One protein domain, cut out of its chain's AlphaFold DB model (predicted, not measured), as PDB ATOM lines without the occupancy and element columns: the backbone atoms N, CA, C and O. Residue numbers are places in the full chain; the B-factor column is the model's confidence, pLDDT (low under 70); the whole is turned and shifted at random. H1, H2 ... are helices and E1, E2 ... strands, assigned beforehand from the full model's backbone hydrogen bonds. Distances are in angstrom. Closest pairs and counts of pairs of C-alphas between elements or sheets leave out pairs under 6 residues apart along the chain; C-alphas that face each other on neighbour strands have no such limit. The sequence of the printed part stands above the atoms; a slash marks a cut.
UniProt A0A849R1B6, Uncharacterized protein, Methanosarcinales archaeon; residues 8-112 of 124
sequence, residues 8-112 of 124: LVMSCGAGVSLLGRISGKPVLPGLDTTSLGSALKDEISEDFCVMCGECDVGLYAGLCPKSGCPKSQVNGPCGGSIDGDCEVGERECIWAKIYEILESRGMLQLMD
ATOM      1  N   LEU A   8     -50.812  49.471  -3.593       96.31
ATOM      2  CA  LEU A   8     -50.789  50.737  -4.328       96.31
ATOM      3  C   LEU A   8     -49.481  51.462  -4.006       96.31
ATOM      4  O   LEU A   8     -49.187  51.718  -2.838       96.31
ATOM      5  N   VAL A   9     -48.695  51.787  -5.028       94.31
ATOM      6  CA  VAL A   9     -47.346  52.333  -4.862       94.31
ATOM      7  C   VAL A   9     -47.255  53.716  -5.491       94.31
ATOM      8  O   VAL A   9     -47.317  53.874  -6.707       94.31
ATOM      9  N   MET A  10     -47.058  54.726  -4.646       94.56
ATOM     10  CA  MET A  10     -46.836  56.115  -5.052       94.56
ATOM     11  C   MET A  10     -45.334  56.411  -5.115       94.56
ATOM     12  O   MET A  10     -44.786  57.129  -4.283       94.56
ATOM     13  N   SER A  11     -44.652  55.802  -6.080       91.00
ATOM     14  CA  SER A  11     -43.232  56.034  -6.358       91.00
ATOM     15  C   SER A  11     -42.986  56.068  -7.868       91.00
ATOM     16  O   SER A  11     -43.915  55.887  -8.656       91.00
ATOM     17  N   CYS A  12     -41.743  56.320  -8.284       91.31
ATOM     18  CA  CYS A  12     -41.377  56.205  -9.694       91.31
ATOM     19  C   CYS A  12     -41.490  54.749 -10.191       91.31
ATOM     20  O   CYS A  12     -41.439  53.798  -9.406       91.31
ATOM     21  N   GLY A  13     -41.576  54.561 -11.507       91.75
ATOM     22  CA  GLY A  13     -41.793  53.266 -12.150       91.75
ATOM     23  C   GLY A  13     -40.725  52.237 -11.790       91.75
ATOM     24  O   GLY A  13     -41.042  51.062 -11.652       91.75
ATOM     25  N   ALA A  14     -39.492  52.678 -11.520       91.44
ATOM     26  CA  ALA A  14     -38.437  51.798 -11.026       91.44
ATOM     27  C   ALA A  14     -38.778  51.192  -9.650       91.44
ATOM     28  O   ALA A  14     -38.608  49.991  -9.443       91.44
ATOM     29  N   GLY A  15     -39.328  51.990  -8.730       90.88
ATOM     30  CA  GLY A  15     -39.769  51.523  -7.414       90.88
ATOM     31  C   GLY A  15     -40.997  50.612  -7.491       90.88
ATOM     32  O   GLY A  15     -41.057  49.596  -6.796       90.88
ATOM     33  N   VAL A  16     -41.945  50.930  -8.379       93.12
ATOM     34  CA  VAL A  16     -43.100  50.065  -8.676       93.12
ATOM     35  C   VAL A  16     -42.624  48.708  -9.196       93.12
ATOM     36  O   VAL A  16     -43.055  47.675  -8.684       93.12
ATOM     37  N   SER A  17     -41.689  48.690 -10.151       92.44
ATOM     38  CA  SER A  17     -41.155  47.447 -10.706       92.44
ATOM     39  C   SER A  17     -40.325  46.638  -9.715       92.44
ATOM     40  O   SER A  17     -40.428  45.411  -9.696       92.44
ATOM     41  N   LEU A  18     -39.554  47.295  -8.845       90.81
ATOM     42  CA  LEU A  18     -38.845  46.618  -7.762       90.81
ATOM     43  C   LEU A  18     -39.832  45.899  -6.833       90.81
ATOM     44  O   LEU A  18     -39.689  44.701  -6.588       90.81
ATOM     45  N   LEU A  19     -40.867  46.604  -6.363       91.69
ATOM     46  CA  LEU A  19     -41.901  46.010  -5.513       91.69
ATOM     47  C   LEU A  19     -42.687  44.916  -6.241       91.69
ATOM     48  O   LEU A  19     -43.012  43.902  -5.629       91.69
ATOM     49  N   GLY A  20     -42.935  45.061  -7.541       91.44
ATOM     50  CA  GLY A  20     -43.546  44.027  -8.376       91.44
ATOM     51  C   GLY A  20     -42.789  42.696  -8.349       91.44
ATOM     52  O   GLY A  20     -43.413  41.634  -8.287       91.44
ATOM     53  N   ARG A  21     -41.452  42.759  -8.310       88.38
ATOM     54  CA  ARG A  21     -40.564  41.587  -8.285       88.38
ATOM     55  C   ARG A  21     -40.443  40.941  -6.907       88.38
ATOM     56  O   ARG A  21     -40.384  39.721  -6.824       88.38
ATOM     57  N   ILE A  22     -40.397  41.735  -5.834       89.88
ATOM     58  CA  ILE A  22     -40.078  41.217  -4.489       89.88
ATOM     59  C   ILE A  22     -41.300  41.014  -3.590       89.88
ATOM     60  O   ILE A  22     -41.215  40.295  -2.600       89.88
ATOM     61  N   SER A  23     -42.431  41.659  -3.886       91.50
ATOM     62  CA  SER A  23     -43.583  41.649  -2.975       91.50
ATOM     63  C   SER A  23     -44.375  40.346  -2.979       91.50
ATOM     64  O   SER A  23     -45.114  40.096  -2.028       91.50
ATOM     65  N   GLY A  24     -44.301  39.572  -4.067       90.38
ATOM     66  CA  GLY A  24     -45.186  38.428  -4.305       90.38
ATOM     67  C   GLY A  24     -46.666  38.801  -4.472       90.38
ATOM     68  O   GLY A  24     -47.507  37.910  -4.520       90.38
ATOM     69  N   LYS A  25     -47.003  40.096  -4.556       92.44
ATOM     70  CA  LYS A  25     -48.380  40.598  -4.631       92.44
ATOM     71  C   LYS A  25     -48.609  41.395  -5.912       92.44
ATOM     72  O   LYS A  25     -47.652  41.886  -6.516       92.44
ATOM     73  N   PRO A  26     -49.866  41.547  -6.353       94.50
ATOM     74  CA  PRO A  26     -50.215  42.546  -7.351       94.50
ATOM     75  C   PRO A  26     -49.795  43.944  -6.876       94.50
ATOM     76  O   PRO A  26     -50.021  44.313  -5.719       94.50
ATOM     77  N   VAL A  27     -49.175  44.713  -7.769       95.31
ATOM     78  CA  VAL A  27     -48.693  46.070  -7.496       95.31
ATOM     79  C   VAL A  27     -49.284  47.010  -8.531       95.31
ATOM     80  O   VAL A  27     -49.122  46.782  -9.726       95.31
ATOM     81  N   LEU A  28     -49.950  48.068  -8.077       95.88
ATOM     82  CA  LEU A  28     -50.486  49.122  -8.926       95.88
ATOM     83  C   LEU A  28     -49.665  50.404  -8.765       95.88
ATOM     84  O   LEU A  28     -49.412  50.823  -7.628       95.88
ATOM     85  N   PRO A  29     -49.270  51.054  -9.871       95.69
ATOM     86  CA  PRO A  29     -48.701  52.389  -9.804       95.69
ATOM     87  C   PRO A  29     -49.783  53.400  -9.409       95.69
ATOM     88  O   PRO A  29     -50.911  53.344  -9.894       95.69
ATOM     89  N   GLY A  30     -49.434  54.333  -8.527       95.75
ATOM     90  CA  GLY A  30     -50.280  55.475  -8.175       95.75
ATOM     91  C   GLY A  30     -49.900  56.771  -8.893       95.75
ATOM     92  O   GLY A  30     -50.581  57.774  -8.707       95.75
ATOM     93  N   LEU A  31     -48.794  56.774  -9.647       93.62
ATOM     94  CA  LEU A  31     -48.206  57.954 -10.281       93.62
ATOM     95  C   LEU A  31     -47.548  57.585 -11.616       93.62
ATOM     96  O   LEU A  31     -47.025  56.478 -11.779       93.62
ATOM     97  N   ASP A  32     -47.494  58.560 -12.518       93.00
ATOM     98  CA  ASP A  32     -46.667  58.508 -13.718       93.00
ATOM     99  C   ASP A  32     -45.248  58.999 -13.430       93.00
ATOM    100  O   ASP A  32     -45.009  59.842 -12.567       93.00
ATOM    101  N   THR A  33     -44.276  58.441 -14.152       89.94
ATOM    102  CA  THR A  33     -42.857  58.743 -13.933       89.94
ATOM    103  C   THR A  33     -42.299  59.577 -15.063       89.94
ATOM    104  O   THR A  33     -42.158  59.085 -16.181       89.94
ATOM    105  N   THR A  34     -41.947  60.814 -14.733       87.75
ATOM    106  CA  THR A  34     -41.316  61.791 -15.632       87.75
ATOM    107  C   THR A  34     -39.892  62.145 -15.192       87.75
ATOM    108  O   THR A  34     -39.134  62.738 -15.950       87.75
ATOM    109  N   SER A  35     -39.507  61.743 -13.979       83.19
ATOM    110  CA  SER A  35     -38.149  61.833 -13.446       83.19
ATOM    111  C   SER A  35     -37.846  60.612 -12.575       83.19
ATOM    112  O   SER A  35     -38.729  60.072 -11.899       83.19
ATOM    113  N   LEU A  36     -36.595  60.146 -12.597       80.06
ATOM    114  CA  LEU A  36     -36.134  59.054 -11.743       80.06
ATOM    115  C   LEU A  36     -35.447  59.606 -10.499       80.06
ATOM    116  O   LEU A  36     -34.504  60.384 -10.585       80.06
ATOM    117  N   GLY A  37     -35.918  59.155  -9.339       68.19
ATOM    118  CA  GLY A  37     -35.268  59.390  -8.048       68.19
ATOM    119  C   GLY A  37     -34.829  58.102  -7.348       68.19
ATOM    120  O   GLY A  37     -34.442  58.149  -6.186       68.19
ATOM    121  N   SER A  38     -34.946  56.941  -8.006       59.19
ATOM    122  CA  SER A  38     -34.656  55.643  -7.392       59.19
ATOM    123  C   SER A  38     -33.197  55.249  -7.607       59.19
ATOM    124  O   SER A  38     -32.796  54.991  -8.738       59.19
ATOM    125  N   ALA A  39     -32.442  55.139  -6.514       59.78
ATOM    126  CA  ALA A  39     -31.128  54.506  -6.475       59.78
ATOM    127  C   ALA A  39     -31.256  53.096  -5.876       59.78
ATOM    128  O   ALA A  39     -31.848  52.914  -4.810       59.78
ATOM    129  N   LEU A  40     -30.713  52.090  -6.554       57.50
ATOM    130  CA  LEU A  40     -30.511  50.742  -6.035       57.50
ATOM    131  C   LEU A  40     -29.005  50.560  -5.834       57.50
ATOM    132  O   LEU A  40     -28.264  50.579  -6.806       57.50
ATOM    133  N   LYS A  41     -28.549  50.380  -4.586       57.22
ATOM    134  CA  LYS A  41     -27.109  50.297  -4.251       57.22
ATOM    135  C   LYS A  41     -26.288  51.465  -4.833       57.22
ATOM    136  O   LYS A  41     -25.236  51.244  -5.416       57.22
ATOM    137  N   ASP A  42     -26.800  52.687  -4.702       53.75
ATOM    138  CA  ASP A  42     -26.183  53.917  -5.228       53.75
ATOM    139  C   ASP A  42     -26.109  54.028  -6.768       53.75
ATOM    140  O   ASP A  42     -25.547  54.991  -7.284       53.75
ATOM    141  N   GLU A  43     -26.760  53.124  -7.513       52.84
ATOM    142  CA  GLU A  43     -26.894  53.194  -8.973       52.84
ATOM    143  C   GLU A  43     -28.359  53.372  -9.395       52.84
ATOM    144  O   GLU A  43     -29.278  52.748  -8.857       52.84
ATOM    145  N   ILE A  44     -28.606  54.234 -10.384       55.75
ATOM    146  CA  ILE A  44     -29.927  54.344 -11.010       55.75
ATOM    147  C   ILE A  44     -30.088  53.135 -11.932       55.75
ATOM    148  O   ILE A  44     -29.417  53.035 -12.954       55.75
ATOM    149  N   SER A  45     -30.985  52.209 -11.588       60.03
ATOM    150  CA  SER A  45     -31.318  51.098 -12.485       60.03
ATOM    151  C   SER A  45     -32.318  51.577 -13.542       60.03
ATOM    152  O   SER A  45     -33.536  51.491 -13.362       60.03
ATOM    153  N   GLU A  46     -31.792  52.106 -14.649       61.03
ATOM    154  CA  GLU A  46     -32.573  52.462 -15.846       61.03
ATOM    155  C   GLU A  46     -33.280  51.239 -16.462       61.03
ATOM    156  O   GLU A  46     -34.319  51.370 -17.109       61.03
ATOM    157  N   ASP A  47     -32.800  50.028 -16.155       74.88
ATOM    158  CA  ASP A  47     -33.393  48.761 -16.595       74.88
ATOM    159  C   ASP A  47     -34.863  48.594 -16.174       74.88
ATOM    160  O   ASP A  47     -35.620  47.830 -16.788       74.88
ATOM    161  N   PHE A  48     -35.306  49.296 -15.126       85.75
ATOM    162  CA  PHE A  48     -36.675  49.189 -14.616       85.75
ATOM    163  C   PHE A  48     -37.631  50.259 -15.142       85.75
ATOM    164  O   PHE A  48     -38.844  50.070 -15.047       85.75
ATOM    165  N   CYS A  49     -37.145  51.380 -15.679       90.12
ATOM    166  CA  CYS A  49     -38.025  52.462 -16.102       90.12
ATOM    167  C   CYS A  49     -37.355  53.409 -17.100       90.12
ATOM    168  O   CYS A  49     -36.277  53.926 -16.847       90.12
ATOM    169  N   VAL A  50     -38.074  53.722 -18.181       89.62
ATOM    170  CA  VAL A  50     -37.644  54.659 -19.238       89.62
ATOM    171  C   VAL A  50     -38.292  56.048 -19.125       89.62
ATOM    172  O   VAL A  50     -38.319  56.791 -20.097       89.62
ATOM    173  N   MET A  51     -38.883  56.391 -17.970       90.31
ATOM    174  CA  MET A  51     -39.504  57.709 -17.709       90.31
ATOM    175  C   MET A  51     -40.546  58.156 -18.754       90.31
ATOM    176  O   MET A  51     -40.639  59.325 -19.106       90.31
ATOM    177  N   CYS A  52     -41.354  57.223 -19.259       89.00
ATOM    178  CA  CYS A  52     -42.282  57.503 -20.361       89.00
ATOM    179  C   CYS A  52     -43.508  58.366 -20.002       89.00
ATOM    180  O   CYS A  52     -44.323  58.620 -20.882       89.00
ATOM    181  N   GLY A  53     -43.697  58.751 -18.734       90.50
ATOM    182  CA  GLY A  53     -44.851  59.549 -18.303       90.50
ATOM    183  C   GLY A  53     -46.210  58.838 -18.349       90.50
ATOM    184  O   GLY A  53     -47.221  59.493 -18.138       90.50
ATOM    185  N   GLU A  54     -46.245  57.527 -18.610       89.44
ATOM    186  CA  GLU A  54     -47.469  56.712 -18.667       89.44
ATOM    187  C   GLU A  54     -47.186  55.317 -18.091       89.44
ATOM    188  O   GLU A  54     -46.667  54.434 -18.786       89.44
ATOM    189  N   CYS A  55     -47.455  55.140 -16.796       92.00
ATOM    190  CA  CYS A  55     -47.104  53.946 -16.037       92.00
ATOM    191  C   CYS A  55     -48.229  52.903 -16.062       92.00
ATOM    192  O   CYS A  55     -49.254  53.033 -15.400       92.00
ATOM    193  N   ASP A  56     -47.993  51.810 -16.781       92.25
ATOM    194  CA  ASP A  56     -48.914  50.685 -16.969       92.25
ATOM    195  C   ASP A  56     -48.373  49.365 -16.386       92.25
ATOM    196  O   ASP A  56     -48.961  48.300 -16.556       92.25
ATOM    197  N   VAL A  57     -47.281  49.441 -15.619       93.88
ATOM    198  CA  VAL A  57     -46.546  48.312 -15.020       93.88
ATOM    199  C   VAL A  57     -47.444  47.340 -14.238       93.88
ATOM    200  O   VAL A  57     -47.188  46.134 -14.216       93.88
ATOM    201  N   GLY A  58     -48.516  47.840 -13.616       94.06
ATOM    202  CA  GLY A  58     -49.467  47.009 -12.872       94.06
ATOM    203  C   GLY A  58     -50.244  46.011 -13.738       94.06
ATOM    204  O   GLY A  58     -50.682  44.982 -13.229       94.06
ATOM    205  N   LEU A  59     -50.363  46.265 -15.044       93.75
ATOM    206  CA  LEU A  59     -50.981  45.348 -16.007       93.75
ATOM    207  C   LEU A  59     -50.062  44.174 -16.367       93.75
ATOM    208  O   LEU A  59     -50.531  43.135 -16.823       93.75
ATOM    209  N   TYR A  60     -48.759  44.330 -16.141       94.94
ATOM    210  CA  TYR A  60     -47.709  43.434 -16.616       94.94
ATOM    211  C   TYR A  60     -46.963  42.783 -15.452       94.94
ATOM    212  O   TYR A  60     -45.738  42.705 -15.435       94.94
ATOM    213  N   ALA A  61     -47.705  42.359 -14.426       94.56
ATOM    214  CA  ALA A  61     -47.153  41.675 -13.257       94.56
ATOM    215  C   ALA A  61     -46.031  42.438 -12.516       94.56
ATOM    216  O   ALA A  61     -45.220  41.830 -11.817       94.56
ATOM    217  N   GLY A  62     -45.977  43.769 -12.630       93.81
ATOM    218  CA  GLY A  62     -44.906  44.556 -12.022       93.81
ATOM    219  C   GLY A  62     -43.641  44.675 -12.882       93.81
ATOM    220  O   GLY A  62     -42.654  45.262 -12.444       93.81
ATOM    221  N   LEU A  63     -43.635  44.154 -14.107       93.69
ATOM    222  CA  LEU A  63     -42.511  44.244 -15.036       93.69
ATOM    223  C   LEU A  63     -42.819  45.278 -16.122       93.69
ATOM    224  O   LEU A  63     -43.859  45.214 -16.759       93.69
ATOM    225  N   CYS A  64     -41.922  46.240 -16.347       93.69
ATOM    226  CA  CYS A  64     -42.115  47.271 -17.367       93.69
ATOM    227  C   CYS A  64     -41.700  46.760 -18.763       93.69
ATOM    228  O   CYS A  64     -40.499  46.621 -19.015       93.69
ATOM    229  N   PRO A  65     -42.632  46.516 -19.709       93.81
ATOM    230  CA  PRO A  65     -42.272  46.054 -21.050       93.81
ATOM    231  C   PRO A  65     -41.523  47.121 -21.859       93.81
ATOM    232  O   PRO A  65     -40.684  46.769 -22.686       93.81
ATOM    233  N   LYS A  66     -41.755  48.416 -21.589       92.12
ATOM    234  CA  LYS A  66     -41.047  49.523 -22.258       92.12
ATOM    235  C   LYS A  66     -39.536  49.481 -22.001       92.12
ATOM    236  O   LYS A  66     -38.776  49.720 -22.935       92.12
ATOM    237  N   SER A  67     -39.114  49.175 -20.767       91.25
ATOM    238  CA  SER A  67     -37.692  49.092 -20.398       91.25
ATOM    239  C   SER A  67     -37.095  47.703 -20.640       91.25
ATOM    240  O   SER A  67     -35.963  47.587 -21.096       91.25
ATOM    241  N   GLY A  68     -37.845  46.633 -20.359       91.75
ATOM    242  CA  GLY A  68     -37.300  45.275 -20.416       91.75
ATOM    243  C   GLY A  68     -37.394  44.587 -21.778       91.75
ATOM    244  O   GLY A  68     -36.688  43.605 -22.000       91.75
ATOM    245  N   CYS A  69     -38.233  45.065 -22.704       93.50
ATOM    246  CA  CYS A  69     -38.268  44.534 -24.064       93.50
ATOM    247  C   CYS A  69     -37.266  45.300 -24.944       93.50
ATOM    248  O   CYS A  69     -37.415  46.512 -25.090       93.50
ATOM    249  N   PRO A  70     -36.315  44.633 -25.629       92.81
ATOM    250  CA  PRO A  70     -35.390  45.307 -26.551       92.81
ATOM    251  C   PRO A  70     -36.085  45.961 -27.757       92.81
ATOM    252  O   PRO A  70     -35.491  46.781 -28.445       92.81
ATOM    253  N   LYS A  71     -37.345  45.597 -28.019       91.94
ATOM    254  CA  LYS A  71     -38.196  46.186 -29.063       91.94
ATOM    255  C   LYS A  71     -39.187  47.211 -28.505       91.94
ATOM    256  O   LYS A  71     -40.040  47.683 -29.248       91.94
ATOM    257  N   SER A  72     -39.147  47.464 -27.193       89.31
ATOM    258  CA  SER A  72     -40.082  48.324 -26.456       89.31
ATOM    259  C   SER A  72     -41.564  48.033 -26.750       89.31
ATOM    260  O   SER A  72     -42.399  48.936 -26.728       89.31
ATOM    261  N   GLN A  73     -41.901  46.768 -27.032       90.19
ATOM    262  CA  GLN A  73     -43.264  46.346 -27.359       90.19
ATOM    263  C   GLN A  73     -44.129  46.302 -26.105       90.19
ATOM    264  O   GLN A  73     -43.822  45.546 -25.185       90.19
ATOM    265  N   VAL A  74     -45.221  47.070 -26.095       90.06
ATOM    266  CA  VAL A  74     -46.142  47.179 -24.946       90.06
ATOM    267  C   VAL A  74     -47.495  46.505 -25.162       90.06
ATOM    268  O   VAL A  74     -48.223  46.286 -24.204       90.06
ATOM    269  N   ASN A  75     -47.821  46.127 -26.399       89.56
ATOM    270  CA  ASN A  75     -49.126  45.562 -26.766       89.56
ATOM    271  C   ASN A  75     -49.128  44.025 -26.800       89.56
ATOM    272  O   ASN A  75     -49.906  43.426 -27.538       89.56
ATOM    273  N   GLY A  76     -48.246  43.390 -26.030       90.81
ATOM    274  CA  GLY A  76     -48.136  41.936 -25.954       90.81
ATOM    275  C   GLY A  76     -46.848  41.361 -26.553       90.81
ATOM    276  O   GLY A  76     -46.000  42.094 -27.079       90.81
ATOM    277  N   PRO A  77     -46.682  40.030 -26.454       93.44
ATOM    278  CA  PRO A  77     -45.519  39.324 -26.972       93.44
ATOM    279  C   PRO A  77     -45.421  39.442 -28.496       93.44
ATOM    280  O   PRO A  77     -46.399  39.305 -29.222       93.44
ATOM    281  N   CYS A  78     -44.199  39.615 -28.996       93.88
ATOM    282  CA  CYS A  78     -43.921  39.709 -30.434       93.88
ATOM    283  C   CYS A  78     -43.800  38.352 -31.157       93.88
ATOM    284  O   CYS A  78     -43.467  38.332 -32.337       93.88
ATOM    285  N   GLY A  79     -43.993  37.227 -30.455       93.75
ATOM    286  CA  GLY A  79     -43.774  35.868 -30.982       93.75
ATOM    287  C   GLY A  79     -42.308  35.416 -31.018       93.75
ATOM    288  O   GLY A  79     -42.031  34.257 -31.290       93.75
ATOM    289  N   GLY A  80     -41.379  36.312 -30.692       94.88
ATOM    290  CA  GLY A  80     -39.943  36.079 -30.785       94.88
ATOM    291  C   GLY A  80     -39.263  35.487 -29.557       94.88
ATOM    292  O   GLY A  80     -38.130  35.859 -29.252       94.88
ATOM    293  N   SER A  81     -39.985  34.688 -28.771       95.44
ATOM    294  CA  SER A  81     -39.413  34.020 -27.601       95.44
ATOM    295  C   SER A  81     -39.137  32.559 -27.924       95.44
ATOM    296  O   SER A  81     -40.007  31.890 -28.478       95.44
ATOM    297  N   ILE A  82     -37.950  32.073 -27.570       95.69
ATOM    298  CA  ILE A  82     -37.528  30.683 -27.760       95.69
ATOM    299  C   ILE A  82     -37.144  30.153 -26.382       95.69
ATOM    300  O   ILE A  82     -36.247  30.705 -25.757       95.69
ATOM    301  N   ASP A  83     -37.865  29.146 -25.887       94.44
ATOM    302  CA  ASP A  83     -37.629  28.515 -24.576       94.44
ATOM    303  C   ASP A  83     -37.513  29.505 -23.393       94.44
ATOM    304  O   ASP A  83     -36.776  29.276 -22.439       94.44
ATOM    305  N   GLY A  84     -38.259  30.617 -23.444       94.44
ATOM    306  CA  GLY A  84     -38.251  31.676 -22.421       94.44
ATOM    307  C   GLY A  84     -37.248  32.808 -22.679       94.44
ATOM    308  O   GLY A  84     -37.385  33.895 -22.112       94.44
ATOM    309  N   ASP A  85     -36.313  32.622 -23.609       96.56
ATOM    310  CA  ASP A  85     -35.336  33.631 -24.014       96.56
ATOM    311  C   ASP A  85     -35.842  34.493 -25.173       96.56
ATOM    312  O   ASP A  85     -36.767  34.132 -25.906       96.56
ATOM    313  N   CYS A  86     -35.283  35.695 -25.305       96.19
ATOM    314  CA  CYS A  86     -35.581  36.612 -26.397       96.19
ATOM    315  C   CYS A  86     -34.714  36.293 -27.618       96.19
ATOM    316  O   CYS A  86     -33.515  36.095 -27.492       96.19
ATOM    317  N   GLU A  87     -35.279  36.376 -28.824       95.81
ATOM    318  CA  GLU A  87     -34.496  36.280 -30.068       95.81
ATOM    319  C   GLU A  87     -33.463  37.409 -30.248       95.81
ATOM    320  O   GLU A  87     -32.591  37.330 -31.112       95.81
ATOM    321  N   VAL A  88     -33.581  38.492 -29.471       94.81
ATOM    322  CA  VAL A  88     -32.669  39.635 -29.522       94.81
ATOM    323  C   VAL A  88     -31.725  39.590 -28.324       94.81
ATOM    324  O   VAL A  88     -32.046  40.097 -27.244       94.81
ATOM    325  N   GLY A  89     -30.531  39.049 -28.565       91.56
ATOM    326  CA  GLY A  89     -29.443  38.955 -27.590       91.56
ATOM    327  C   GLY A  89     -29.609  37.807 -26.591       91.56
ATOM    328  O   GLY A  89     -30.629  37.132 -26.556       91.56
ATOM    329  N   GLU A  90     -28.593  37.595 -25.757       90.69
ATOM    330  CA  GLU A  90     -28.590  36.563 -24.712       90.69
ATOM    331  C   GLU A  90     -29.322  37.074 -23.461       90.69
ATOM    332  O   GLU A  90     -28.706  37.492 -22.479       90.69
ATOM    333  N   ARG A  91     -30.658  37.139 -23.525       92.12
ATOM    334  CA  ARG A  91     -31.482  37.638 -22.417       92.12
ATOM    335  C   ARG A  91     -32.838  36.953 -22.330       92.12
ATOM    336  O   ARG A  91     -33.465  36.669 -23.347       92.12
ATOM    337  N   GLU A  92     -33.349  36.855 -21.111       94.56
ATOM    338  CA  GLU A  92     -34.699  36.355 -20.860       94.56
ATOM    339  C   GLU A  92     -35.761  37.286 -21.470       94.56
ATOM    340  O   GLU A  92     -35.680  38.521 -21.391       94.56
ATOM    341  N   CYS A  93     -36.803  36.701 -22.057       96.19
ATOM    342  CA  CYS A  93     -37.912  37.449 -22.625       96.19
ATOM    343  C   CYS A  93     -38.815  37.999 -21.513       96.19
ATOM    344  O   CYS A  93     -39.476  37.254 -20.790       96.19
ATOM    345  N   ILE A  94     -38.924  39.329 -21.410       95.50
ATOM    346  CA  ILE A  94     -39.805  39.958 -20.412       95.50
ATOM    347  C   ILE A  94     -41.265  39.507 -20.544       95.50
ATOM    348  O   ILE A  94     -41.937  39.340 -19.535       95.50
ATOM    349  N   TRP A  95     -41.753  39.271 -21.766       96.50
ATOM    350  CA  TRP A  95     -43.127  38.817 -21.986       96.50
ATOM    351  C   TRP A  95     -43.350  37.368 -21.551       96.50
ATOM    352  O   TRP A  95     -44.435  37.071 -21.057       96.50
ATOM    353  N   ALA A  96     -42.337  36.499 -21.662       96.56
ATOM    354  CA  ALA A  96     -42.396  35.155 -21.087       96.56
ATOM    355  C   ALA A  96     -42.500  35.237 -19.555       96.56
ATOM    356  O   ALA A  96     -43.415  34.670 -18.968       96.56
ATOM    357  N   LYS A  97     -41.676  36.080 -18.914       95.44
ATOM    358  CA  LYS A  97     -41.766  36.326 -17.463       95.44
ATOM    359  C   LYS A  97     -43.102  36.910 -17.019       95.44
ATOM    360  O   LYS A  97     -43.637  36.516 -15.988       95.44
ATOM    361  N   ILE A  98     -43.640  37.878 -17.765       96.06
ATOM    362  CA  ILE A  98     -44.965  38.449 -17.486       96.06
ATOM    363  C   ILE A  98     -46.017  37.338 -17.520       96.06
ATOM    364  O   ILE A  98     -46.813  37.248 -16.587       96.06
ATOM    365  N   TYR A  99     -45.992  36.486 -18.550       96.44
ATOM    366  CA  TYR A  99     -46.902  35.349 -18.673       96.44
ATOM    367  C   TYR A  99     -46.794  34.410 -17.467       96.44
ATOM    368  O   TYR A  99     -47.796  34.183 -16.798       96.44
ATOM    369  N   GLU A 100     -45.591  33.946 -17.119       96.00
ATOM    370  CA  GLU A 100     -45.361  33.026 -15.991       96.00
ATOM    371  C   GLU A 100     -45.878  33.593 -14.658       96.00
ATOM    372  O   GLU A 100     -46.535  32.909 -13.865       96.00
ATOM    373  N   ILE A 101     -45.625  34.881 -14.397       95.44
ATOM    374  CA  ILE A 101     -46.075  35.523 -13.158       95.44
ATOM    375  C   ILE A 101     -47.598  35.707 -13.160       95.44
ATOM    376  O   ILE A 101     -48.234  35.505 -12.126       95.44
ATOM    377  N   LEU A 102     -48.206  36.088 -14.285       95.69
ATOM    378  CA  LEU A 102     -49.662  36.211 -14.375       95.69
ATOM    379  C   LEU A 102     -50.355  34.848 -14.281       95.69
ATOM    380  O   LEU A 102     -51.366  34.743 -13.588       95.69
ATOM    381  N   GLU A 103     -49.803  33.807 -14.904       96.69
ATOM    382  CA  GLU A 103     -50.299  32.430 -14.833       96.69
ATOM    383  C   GLU A 103     -50.273  31.911 -13.395       96.69
ATOM    384  O   GLU A 103     -51.310  31.503 -12.873       96.69
ATOM    385  N   SER A 104     -49.136  32.043 -12.701       94.81
ATOM    386  CA  SER A 104     -49.013  31.624 -11.294       94.81
ATOM    387  C   SER A 104     -49.965  32.361 -10.339       94.81
ATOM    388  O   SER A 104     -50.253  31.867  -9.248       94.81
ATOM    389  N   ARG A 105     -50.482  33.528 -10.743       92.56
ATOM    390  CA  ARG A 105     -51.441  34.339  -9.976       92.56
ATOM    391  C   ARG A 105     -52.893  34.168 -10.430       92.56
ATOM    392  O   ARG A 105     -53.772  34.776  -9.826       92.56
ATOM    393  N   GLY A 106     -53.165  33.394 -11.484       95.00
ATOM    394  CA  GLY A 106     -54.505  33.295 -12.074       95.00
ATOM    395  C   GLY A 106     -55.002  34.626 -12.657       95.00
ATOM    396  O   GLY A 106     -56.179  34.958 -12.533       95.00
ATOM    397  N   MET A 107     -54.091  35.416 -13.234       95.06
ATOM    398  CA  MET A 107     -54.333  36.775 -13.740       95.06
ATOM    399  C   MET A 107     -54.101  36.926 -15.256       95.06
ATOM    400  O   MET A 107     -53.930  38.047 -15.743       95.06
ATOM    401  N   LEU A 108     -54.096  35.827 -16.020       96.06
ATOM    402  CA  LEU A 108     -53.840  35.845 -17.471       96.06
ATOM    403  C   LEU A 108     -54.819  36.722 -18.266       96.06
ATOM    404  O   LEU A 108     -54.426  37.282 -19.285       96.06
ATOM    405  N   GLN A 109     -56.032  36.956 -17.759       95.31
ATOM    406  CA  GLN A 109     -57.015  37.865 -18.362       95.31
ATOM    407  C   GLN A 109     -56.495  39.298 -18.569       95.31
ATOM    408  O   GLN A 109     -57.051  40.055 -19.362       95.31
ATOM    409  N   LEU A 110     -55.435  39.709 -17.858       93.38
ATOM    410  CA  LEU A 110     -54.798  41.009 -18.081       93.38
ATOM    411  C   LEU A 110     -54.091  41.102 -19.443       93.38
ATOM    412  O   LEU A 110     -53.949  42.215 -19.961       93.38
ATOM    413  N   MET A 111     -53.681  39.970 -20.024       92.69
ATOM    414  CA  MET A 111     -53.034  39.901 -21.338       92.69
ATOM    415  C   MET A 111     -54.032  39.987 -22.500       92.69
ATOM    416  O   MET A 111     -53.657  40.444 -23.574       92.69
ATOM    417  N   ASP A 112     -55.301  39.634 -22.277       91.50
ATOM    418  CA  ASP A 112     -56.355  39.686 -23.304       91.50
ATOM    419  C   ASP A 112     -56.875  41.111 -23.565       91.50
ATOM    420  O   ASP A 112     -57.635  41.368 -24.501       91.50
TER     421      ASP A 112
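This is residues 8 to 112 of the 124 residues of an uncharacterized protein of Methanosarcinales archaeon (UniProt A0A849R1B6). Little regular structure: a compact body built mostly of loops, with short helices H2 and H3 in its middle, H1 and E1 on one side and H4 on the other. Long loops, residues 30 to 56 and 69 to 93, join these parts. The 105 printed residues, 32 in named elements, run H1, E1, H2, H3, H4, mostly helix; the radius of gyration of the C-alphas is 13.2 A, the spans 35 by 30 by 23 A.

H1, residues 13 to 22, only just touches H2, residues 57 to 60, with 3 pairs of C-alphas within 8 A, closest Ser 17 and Val 57, 7.0 A. H3, residues 65 to 68, only just touches H4, residues 94 to 104, also with 3 pairs, closest Gly 68 and Ile 94, 5.9 A. H1 and H4 are apart. In both, every O i to N i+4 pair is within hydrogen-bond range; H2 and H3 are too short for one.

H1 spans 14.4 A from C-alpha 13 at (-41.793, 53.266, -12.150). E1, residues 27 to 29, pairs with no named strand. H4 spans 15.4 A, ending at (-49.013, 31.624, -11.294).

The printed part has no cut. E1 to H2 and H3 to H4 are long links. Residues 37 to 46 have pLDDT under 70.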